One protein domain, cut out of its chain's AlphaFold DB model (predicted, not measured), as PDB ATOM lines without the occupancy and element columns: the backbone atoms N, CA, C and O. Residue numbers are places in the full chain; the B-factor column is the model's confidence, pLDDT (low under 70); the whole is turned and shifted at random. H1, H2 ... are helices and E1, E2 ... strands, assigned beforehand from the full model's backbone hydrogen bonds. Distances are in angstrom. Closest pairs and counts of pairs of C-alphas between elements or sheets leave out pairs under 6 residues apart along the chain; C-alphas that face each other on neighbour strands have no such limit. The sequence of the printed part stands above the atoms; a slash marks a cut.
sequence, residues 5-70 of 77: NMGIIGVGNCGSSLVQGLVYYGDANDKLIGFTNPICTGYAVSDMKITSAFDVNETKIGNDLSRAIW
ATOM      1  N   ASN A   5      91.869 112.542  40.254       95.44
ATOM      2  CA  ASN A   5      92.239 111.157  40.518       95.44
ATOM      3  C   ASN A   5      91.041 110.240  40.255       95.44
ATOM      4  O   ASN A   5      90.004 110.350  40.907       95.44
ATOM      5  N   MET A   6      91.203 109.327  39.303       95.69
ATOM      6  CA  MET A   6      90.190 108.371  38.873       95.69
ATOM      7  C   MET A   6      90.564 106.950  39.301       95.69
ATOM      8  O   MET A   6      91.736 106.559  39.252       95.69
ATOM      9  N   GLY A   7      89.551 106.176  39.691       97.44
ATOM     10  CA  GLY A   7      89.629 104.727  39.846       97.44
ATOM     11  C   GLY A   7      88.771 104.020  38.799       97.44
ATOM     12  O   GLY A   7      87.676 104.491  38.490       97.44
ATOM     13  N   ILE A   8      89.254 102.900  38.261       97.25
ATOM     14  CA  ILE A   8      88.507 102.054  37.318       97.25
ATOM     15  C   ILE A   8      88.011 100.800  38.042       97.25
ATOM     16  O   ILE A   8      88.793 100.106  38.686       97.25
ATOM     17  N   ILE A   9      86.725 100.478  37.900       97.81
ATOM     18  CA  ILE A   9      86.144  99.216  38.377       97.81
ATOM     19  C   ILE A   9      85.745  98.396  37.151       97.81
ATOM     20  O   ILE A   9      84.853  98.788  36.403       97.81
ATOM     21  N   GLY A  10      86.427  97.271  36.952       97.31
ATOM     22  CA  GLY A  10      86.359  96.462  35.741       97.31
ATOM     23  C   GLY A  10      87.274  97.015  34.651       97.31
ATOM     24  O   GLY A  10      86.933  97.958  33.937       97.31
ATOM     25  N   VAL A  11      88.430  96.384  34.458       97.62
ATOM     26  CA  VAL A  11      89.406  96.727  33.415       97.62
ATOM     27  C   VAL A  11      89.034  95.989  32.127       97.62
ATOM     28  O   VAL A  11      89.821  95.230  31.571       97.62
ATOM     29  N   GLY A  12      87.789  96.148  31.672       96.56
ATOM     30  CA  GLY A  12      87.280  95.582  30.414       96.56
ATOM     31  C   GLY A  12      87.720  96.378  29.179       96.56
ATOM     32  O   GLY A  12      88.483  97.336  29.295       96.56
ATOM     33  N   ASN A  13      87.161  96.064  28.006       96.69
ATOM     34  CA  ASN A  13      87.413  96.822  26.769       96.69
ATOM     35  C   ASN A  13      87.144  98.324  26.922       96.69
ATOM     36  O   ASN A  13      87.954  99.136  26.492       96.69
ATOM     37  N   CYS A  14      86.061  98.709  27.605       95.44
ATOM     38  CA  CYS A  14      85.772 100.120  27.874       95.44
ATOM     39  C   CYS A  14      86.860 100.784  28.733       95.44
ATOM     40  O   CYS A  14      87.267 101.906  28.443       95.44
ATOM     41  N   GLY A  15      87.356 100.084  29.759       96.31
ATOM     42  CA  GLY A  15      88.466 100.562  30.583       96.31
ATOM     43  C   GLY A  15      89.765 100.672  29.783       96.31
ATOM     44  O   GLY A  15      90.467 101.671  29.895       96.31
ATOM     45  N   SER A  16      90.043  99.693  28.919       96.56
ATOM     46  CA  SER A  16      91.197  99.695  28.015       96.56
ATOM     47  C   SER A  16      91.171 100.889  27.054       96.56
ATOM     48  O   SER A  16      92.140 101.648  26.999       96.56
ATOM     49  N   SER A  17      90.047 101.128  26.370       95.19
ATOM     50  CA  SER A  17      89.887 102.273  25.466       95.19
ATOM     51  C   SER A  17      89.994 103.613  26.190       95.19
ATOM     52  O   SER A  17      90.562 104.552  25.641       95.19
ATOM     53  N   LEU A  18      89.488 103.714  27.426       95.19
ATOM     54  CA  LEU A  18      89.635 104.919  28.240       95.19
ATOM     55  C   LEU A  18      91.107 105.187  28.570       95.19
ATOM     56  O   LEU A  18      91.585 106.287  28.315       95.19
ATOM     57  N   VAL A  19      91.831 104.191  29.090       95.81
ATOM     58  CA  VAL A  19      93.262 104.320  29.423       95.81
ATOM     59  C   VAL A  19      94.058 104.768  28.198       95.81
ATOM     60  O   VAL A  19      94.811 105.735  28.273       95.81
ATOM     61  N   GLN A  20      93.853 104.108  27.056       94.06
ATOM     62  CA  GLN A  20      94.539 104.447  25.808       94.06
ATOM     63  C   GLN A  20      94.152 105.839  25.300       94.06
ATOM     64  O   GLN A  20      95.021 106.588  24.866       94.06
ATOM     65  N   GLY A  21      92.873 106.211  25.390       92.44
ATOM     66  CA  GLY A  21      92.390 107.533  25.004       92.44
ATOM     67  C   GLY A  21      92.997 108.650  25.851       92.44
ATOM     68  O   GLY A  21      93.412 109.665  25.300       92.44
ATOM     69  N   LEU A  22      93.117 108.458  27.169       92.31
ATOM     70  CA  LEU A  22      93.775 109.429  28.049       92.31
ATOM     71  C   LEU A  22      95.247 109.629  27.678       92.31
ATOM     72  O   LEU A  22      95.722 110.757  27.703       92.31
ATOM     73  N   VAL A  23      95.956 108.563  27.297       91.50
ATOM     74  CA  VAL A  23      97.349 108.666  26.831       91.50
ATOM     75  C   VAL A  23      97.417 109.352  25.467       91.50
ATOM     76  O   VAL A  23      98.186 110.288  25.283       91.50
ATOM     77  N   TYR A  24      96.585 108.924  24.518       90.50
ATOM     78  CA  TYR A  24      96.587 109.435  23.148       90.50
ATOM     79  C   TYR A  24      96.243 110.930  23.075       90.50
ATOM     80  O   TYR A  24      96.856 111.675  22.317       90.50
ATOM     81  N   TYR A  25      95.269 111.372  23.873       90.19
ATOM     82  CA  TYR A  25      94.806 112.758  23.893       90.19
ATOM     83  C   TYR A  25      95.449 113.614  24.992       90.19
ATOM     84  O   TYR A  25      95.305 114.834  24.954       90.19
ATOM     85  N   GLY A  26      96.151 113.015  25.960       84.62
ATOM     86  CA  GLY A  26      96.775 113.727  27.081       84.62
ATOM     87  C   GLY A  26      97.886 114.691  26.657       84.62
ATOM     88  O   GLY A  26      98.002 115.765  27.242       84.62
ATOM     89  N   ASP A  27      98.620 114.345  25.595       77.00
ATOM     90  CA  ASP A  27      99.690 115.168  25.005       77.00
ATOM     91  C   ASP A  27      99.263 115.855  23.693       77.00
ATOM     92  O   ASP A  27     100.077 116.463  22.991       77.00
ATOM     93  N   ALA A  28      97.986 115.746  23.314       71.62
ATOM     94  CA  ALA A  28      97.514 116.272  22.044       71.62
ATOM     95  C   ALA A  28      97.455 117.810  22.068       71.62
ATOM     96  O   ALA A  28      96.644 118.412  22.766       71.62
ATOM     97  N   ASN A  29      98.273 118.440  21.219       60.16
ATOM     98  CA  ASN A  29      98.120 119.849  20.822       60.16
ATOM     99  C   ASN A  29      97.072 120.032  19.702       60.16
ATOM    100  O   ASN A  29      96.766 121.160  19.314       60.16
ATOM    101  N   ASP A  30      96.557 118.922  19.165       58.66
ATOM    102  CA  ASP A  30      95.696 118.850  17.985       58.66
ATOM    103  C   ASP A  30      94.204 118.668  18.319       58.66
ATOM    104  O   ASP A  30      93.792 118.487  19.465       58.66
ATOM    105  N   LYS A  31      93.366 118.719  17.274       65.31
ATOM    106  CA  LYS A  31      91.907 118.559  17.352       65.31
ATOM    107  C   LYS A  31      91.512 117.263  18.073       65.31
ATOM    108  O   LYS A  31      91.728 116.162  17.573       65.31
ATOM    109  N   LEU A  32      90.821 117.417  19.197       80.88
ATOM    110  CA  LEU A  32      90.178 116.342  19.951       80.88
ATOM    111  C   LEU A  32      88.983 115.771  19.162       80.88
ATOM    112  O   LEU A  32      87.851 116.243  19.267       80.88
ATOM    113  N   ILE A  33      89.248 114.769  18.317       82.12
ATOM    114  CA  ILE A  33      88.230 114.093  17.498       82.12
ATOM    115  C   ILE A  33      87.310 113.264  18.402       82.12
ATOM    116  O   ILE A  33      87.780 112.500  19.236       82.12
ATOM    117  N   GLY A  34      85.993 113.396  18.220       83.12
ATOM    118  CA  GLY A  34      84.995 112.636  18.983       83.12
ATOM    119  C   GLY A  34      84.608 113.252  20.332       83.12
ATOM    120  O   GLY A  34      83.724 112.726  21.002       83.12
ATOM    121  N   PHE A  35      85.199 114.389  20.713       82.38
ATOM    122  CA  PHE A  35      84.808 115.128  21.912       82.38
ATOM    123  C   PHE A  35      83.729 116.159  21.584       82.38
ATOM    124  O   PHE A  35      83.959 117.094  20.821       82.38
ATOM    125  N   THR A  36      82.557 116.032  22.208       85.19
ATOM    126  CA  THR A  36      81.519 117.076  22.144       85.19
ATOM    127  C   THR A  36      81.939 118.329  22.913       85.19
ATOM    128  O   THR A  36      81.654 119.440  22.478       85.19
ATOM    129  N   ASN A  37      82.634 118.151  24.042       83.88
ATOM    130  CA  ASN A  37      83.192 119.239  24.835       83.88
ATOM    131  C   ASN A  37      84.611 118.885  25.332       83.88
ATOM    132  O   ASN A  37      84.744 118.207  26.351       83.88
ATOM    133  N   PRO A  38      85.661 119.325  24.618       83.44
ATOM    134  CA  PRO A  38      87.070 119.127  24.973       83.44
ATOM    135  C   PRO A  38      87.487 119.554  26.385       83.44
ATOM    136  O   PRO A  38      88.404 118.967  26.954       83.44
ATOM    137  N   ILE A  39      86.834 120.583  26.934       86.19
ATOM    138  CA  ILE A  39      87.070 121.083  28.291       86.19
ATOM    139  C   ILE A  39      85.732 121.063  29.021       86.19
ATOM    140  O   ILE A  39      84.886 121.945  28.858       86.19
ATOM    141  N   CYS A  40      85.527 120.040  29.843       84.38
ATOM    142  CA  CYS A  40      84.298 119.887  30.604       84.38
ATOM    143  C   CYS A  40      84.475 120.514  31.984       84.38
ATOM    144  O   CYS A  40      85.391 120.144  32.710       84.38
ATOM    145  N   THR A  41      83.633 121.497  32.317       87.19
ATOM    146  CA  THR A  41      83.629 122.187  33.625       87.19
ATOM    147  C   THR A  41      85.003 122.692  34.099       87.19
ATOM    148  O   THR A  41      85.253 122.789  35.297       87.19
ATOM    149  N   GLY A  42      85.877 123.069  33.157       88.31
ATOM    150  CA  GLY A  42      87.223 123.581  33.439       88.31
ATOM    151  C   GLY A  42      88.325 122.521  33.506       88.31
ATOM    152  O   GLY A  42      89.461 122.883  33.796       88.31
ATOM    153  N   TYR A  43      88.012 121.257  33.213       89.69
ATOM    154  CA  TYR A  43      88.967 120.152  33.178       89.69
ATOM    155  C   TYR A  43      89.180 119.654  31.751       89.69
ATOM    156  O   TYR A  43      88.222 119.374  31.022       89.69
ATOM    157  N   ALA A  44      90.444 119.542  31.365       90.00
ATOM    158  CA  ALA A  44      90.877 118.921  30.127       90.00
ATOM    159  C   ALA A  44      91.142 117.422  30.331       90.00
ATOM    160  O   ALA A  44      91.222 116.916  31.451       90.00
ATOM    161  N   VAL A  45      91.326 116.696  29.227       90.69
ATOM    162  CA  VAL A  45      91.722 115.278  29.258       90.69
ATOM    163  C   VAL A  45      93.049 115.083  30.000       90.69
ATOM    164  O   VAL A  45      93.189 114.128  30.760       90.69
ATOM    165  N   SER A  46      93.983 116.023  29.846       90.19
ATOM    166  CA  SER A  46      95.289 116.022  30.513       90.19
ATOM    167  C   SER A  46      95.221 116.198  32.036       90.19
ATOM    168  O   SER A  46      96.191 115.888  32.725       90.19
ATOM    169  N   ASP A  47      94.085 116.639  32.589       92.31
ATOM    170  CA  ASP A  47      93.883 116.729  34.040       92.31
ATOM    171  C   ASP A  47      93.481 115.378  34.667       92.31
ATOM    172  O   ASP A  47      93.474 115.239  35.895       92.31
ATOM    173  N   MET A  48      93.135 114.374  33.853       93.06
ATOM    174  CA  MET A  48      92.659 113.069  34.313       93.06
ATOM    175  C   MET A  48      93.831 112.138  34.631       93.06
ATOM    176  O   MET A  48      94.643 111.819  33.765       93.06
ATOM    177  N   LYS A  49      93.890 111.627  35.864       94.25
ATOM    178  CA  LYS A  49      94.924 110.685  36.301       94.25
ATOM    179  C   LYS A  49      94.308 109.417  36.867       94.25
ATOM    180  O   LYS A  49      93.628 109.449  37.891       94.25
ATOM    181  N   ILE A  50      94.603 108.276  36.253       96.25
ATOM    182  CA  ILE A  50      94.211 106.985  36.821       96.25
ATOM    183  C   ILE A  50      95.161 106.645  37.968       96.25
ATOM    184  O   ILE A  50      96.381 106.677  37.823       96.25
ATOM    185  N   THR A  51      94.581 106.354  39.127       97.19
ATOM    186  CA  THR A  51      95.313 106.097  40.377       97.19
ATOM    187  C   THR A  51      94.995 104.742  40.987       97.19
ATOM    188  O   THR A  51      95.741 104.265  41.834       97.19
ATOM    189  N   SER A  52      93.902 104.110  40.562       97.69
ATOM    190  CA  SER A  52      93.531 102.770  41.000       97.69
ATOM    191  C   SER A  52      92.745 102.031  39.922       97.69
ATOM    192  O   SER A  52      92.080 102.637  39.077       97.69
ATOM    193  N   ALA A  53      92.829 100.705  39.953       98.12
ATOM    194  CA  ALA A  53      92.057  99.818  39.104       98.12
ATOM    195  C   ALA A  53      91.704  98.547  39.882       98.12
ATOM    196  O   ALA A  53      92.524  98.040  40.648       98.12
ATOM    197  N   PHE A  54      90.491  98.045  39.679       98.06
ATOM    198  CA  PHE A  54      89.969  96.853  40.338       98.06
ATOM    199  C   PHE A  54      89.375  95.915  39.292       98.06
ATOM    200  O   PHE A  54      88.625  96.353  38.420       98.06
ATOM    201  N   ASP A  55      89.683  94.626  39.389       98.12
ATOM    202  CA  ASP A  55      89.120  93.582  38.535       98.12
ATOM    203  C   ASP A  55      89.005  92.274  39.330       98.12
ATOM    204  O   ASP A  55      89.632  92.120  40.380       98.12
ATOM    205  N   VAL A  56      88.188  91.347  38.836       97.88
ATOM    206  CA  VAL A  56      88.009  90.002  39.404       97.88
ATOM    207  C   VAL A  56      88.683  88.925  38.554       97.88
ATOM    208  O   VAL A  56      88.791  87.783  38.990       97.88
ATOM    209  N   ASN A  57      89.126  89.266  37.342       96.94
ATOM    210  CA  ASN A  57      89.767  88.328  36.437       96.94
ATOM    211  C   ASN A  57      91.238  88.104  36.819       96.94
ATOM    212  O   ASN A  57      92.037  89.042  36.867       96.94
ATOM    213  N   GLU A  58      91.604  86.842  37.034       97.12
ATOM    214  CA  GLU A  58      92.956  86.407  37.391       97.12
ATOM    215  C   GLU A  58      94.032  86.841  36.388       97.12
ATOM    216  O   GLU A  58      95.155  87.129  36.791       97.12
ATOM    217  N   THR A  59      93.696  86.972  35.101       96.50
ATOM    218  CA  THR A  59      94.646  87.427  34.074       96.50
ATOM    219  C   THR A  59      95.035  88.895  34.251       96.50
ATOM    220  O   THR A  59      96.042  89.340  33.703       96.50
ATOM    221  N   LYS A  60      94.253  89.665  35.016       96.81
ATOM    222  CA  LYS A  60      94.422  91.111  35.229       96.81
ATOM    223  C   LYS A  60      94.927  91.433  36.632       96.81
ATOM    224  O   LYS A  60      95.662  92.402  36.802       96.81
ATOM    225  N   ILE A  61      94.547  90.636  37.630       97.69
ATOM    226  CA  ILE A  61      94.928  90.843  39.032       97.69
ATOM    227  C   ILE A  61      96.451  90.739  39.201       97.69
ATOM    228  O   ILE A  61      97.101  89.851  38.658       97.69
ATOM    229  N   GLY A  62      97.029  91.662  39.977       96.94
ATOM    230  CA  GLY A  62      98.469  91.702  40.267       96.94
ATOM    231  C   GLY A  62      99.331  92.290  39.146       96.94
ATOM    232  O   GLY A  62     100.520  92.520  39.357       96.94
ATOM    233  N   ASN A  63      98.743  92.580  37.983       96.94
ATOM    234  CA  ASN A  63      99.427  93.260  36.894       96.94
ATOM    235  C   ASN A  63      99.319  94.781  37.031       96.94
ATOM    236  O   ASN A  63      98.328  95.315  37.527       96.94
ATOM    237  N   ASP A  64     100.330  95.482  36.516       97.88
ATOM    238  CA  ASP A  64     100.216  96.914  36.266       97.88
ATOM    239  C   ASP A  64      99.071  97.194  35.279       97.88
ATOM    240  O   ASP A  64      98.805  96.393  34.375       97.88
ATOM    241  N   LEU A  65      98.412  98.348  35.422       97.38
ATOM    242  CA  LEU A  65      97.293  98.722  34.558       97.38
ATOM    243  C   LEU A  65      97.679  98.702  33.072       97.38
ATOM    244  O   LEU A  65      96.891  98.226  32.257       97.38
ATOM    245  N   SER A  66      98.897  99.129  32.722       96.25
ATOM    246  CA  SER A  66      99.400  99.113  31.341       96.25
ATOM    247  C   SER A  66      99.445  97.710  30.730       96.25
ATOM    248  O   SER A  66      99.336  97.579  29.514       96.25
ATOM    249  N   ARG A  67      99.543  96.658  31.553       96.88
ATOM    250  CA  ARG A  67      99.480  95.252  31.128       96.88
ATOM    251  C   ARG A  67      98.065  94.683  31.226       96.88
ATOM    252  O   ARG A  67      97.637  93.948  30.337       96.88
ATOM    253  N   ALA A  68      97.322  95.031  32.276       97.44
ATOM    254  CA  ALA A  68      95.967  94.532  32.503       97.44
ATOM    255  C   ALA A  68      95.003  94.904  31.360       97.44
ATOM    256  O   ALA A  68      94.149  94.098  30.988       97.44
ATOM    257  N   ILE A  69      95.169  96.085  30.746       97.38
ATOM    258  CA  ILE A  69      94.333  96.529  29.617       97.38
ATOM    259  C   ILE A  69      94.460  95.650  28.361       97.38
ATOM    260  O   ILE A  69      93.510  95.603  27.577       97.38
ATOM    261  N   TRP A  70      95.582  94.936  28.207       97.12
ATOM    262  CA  TRP A  70      95.878  94.016  27.099       97.12
ATOM    263  C   TRP A  70      95.698  92.541  27.469       97.12
ATOM    264  O   TRP A  70      95.989  91.663  26.666       97.12
TER     265      TRP A  70
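Overview. This is residues 5 to 70 of the 77 residues of an uncharacterized protein of Dehalococcoidia bacterium (UniProt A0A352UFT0). Helix H1 covers one face of a small slab of two parallel strands, E1 and E2; the long loop 27 to 47 makes one end of the elongated whole, residues 55 to 64 the other. The 66 printed residues hold E1, H1, E2 and H2 in that order, class mixed, with 30 in named elements, under half. It is only just loose, close to compact, with radius of gyration of the C-alphas 13.0 A and spans of 37 by 19 by 18 A.

Along the chain. E1, residues 5 to 9, 13.6 A, begins at C-alpha 5 (92.239, 111.157, 40.518). H1 is residues 13 to 26, 19.3 A; E2 is residues 48 to 54, 17.5 A. H2, residues 65 to 68, 4.9 A, ends at C-alpha 68 (95.967, 94.532, 32.503).

Arrangement. E1 and E2 are parallel at 33 degrees, with N 6 and O 49 2.8 A apart, within hydrogen-bond range. E1, H1 and E2 form a strand-helix-strand unit, two parallel neighbour strands joined through a helix, with a right-handed crossover. The closest C-alphas of H1 and E2, Leu 22 and Met 48, are 7.3 A apart. H1 and H2 are near each other; E1 and H2 are apart. In H1 every O i to N i+4 pair is within hydrogen-bond range; H2 is too short for one.

Size, cuts and confidence. The C-alphas of Asp 30 and Glu 58, the two farthest apart, are 37.9 A apart. The printed part has no cut; the link from H1 to E2 is long. Residues 29 to 31 have pLDDT under 70.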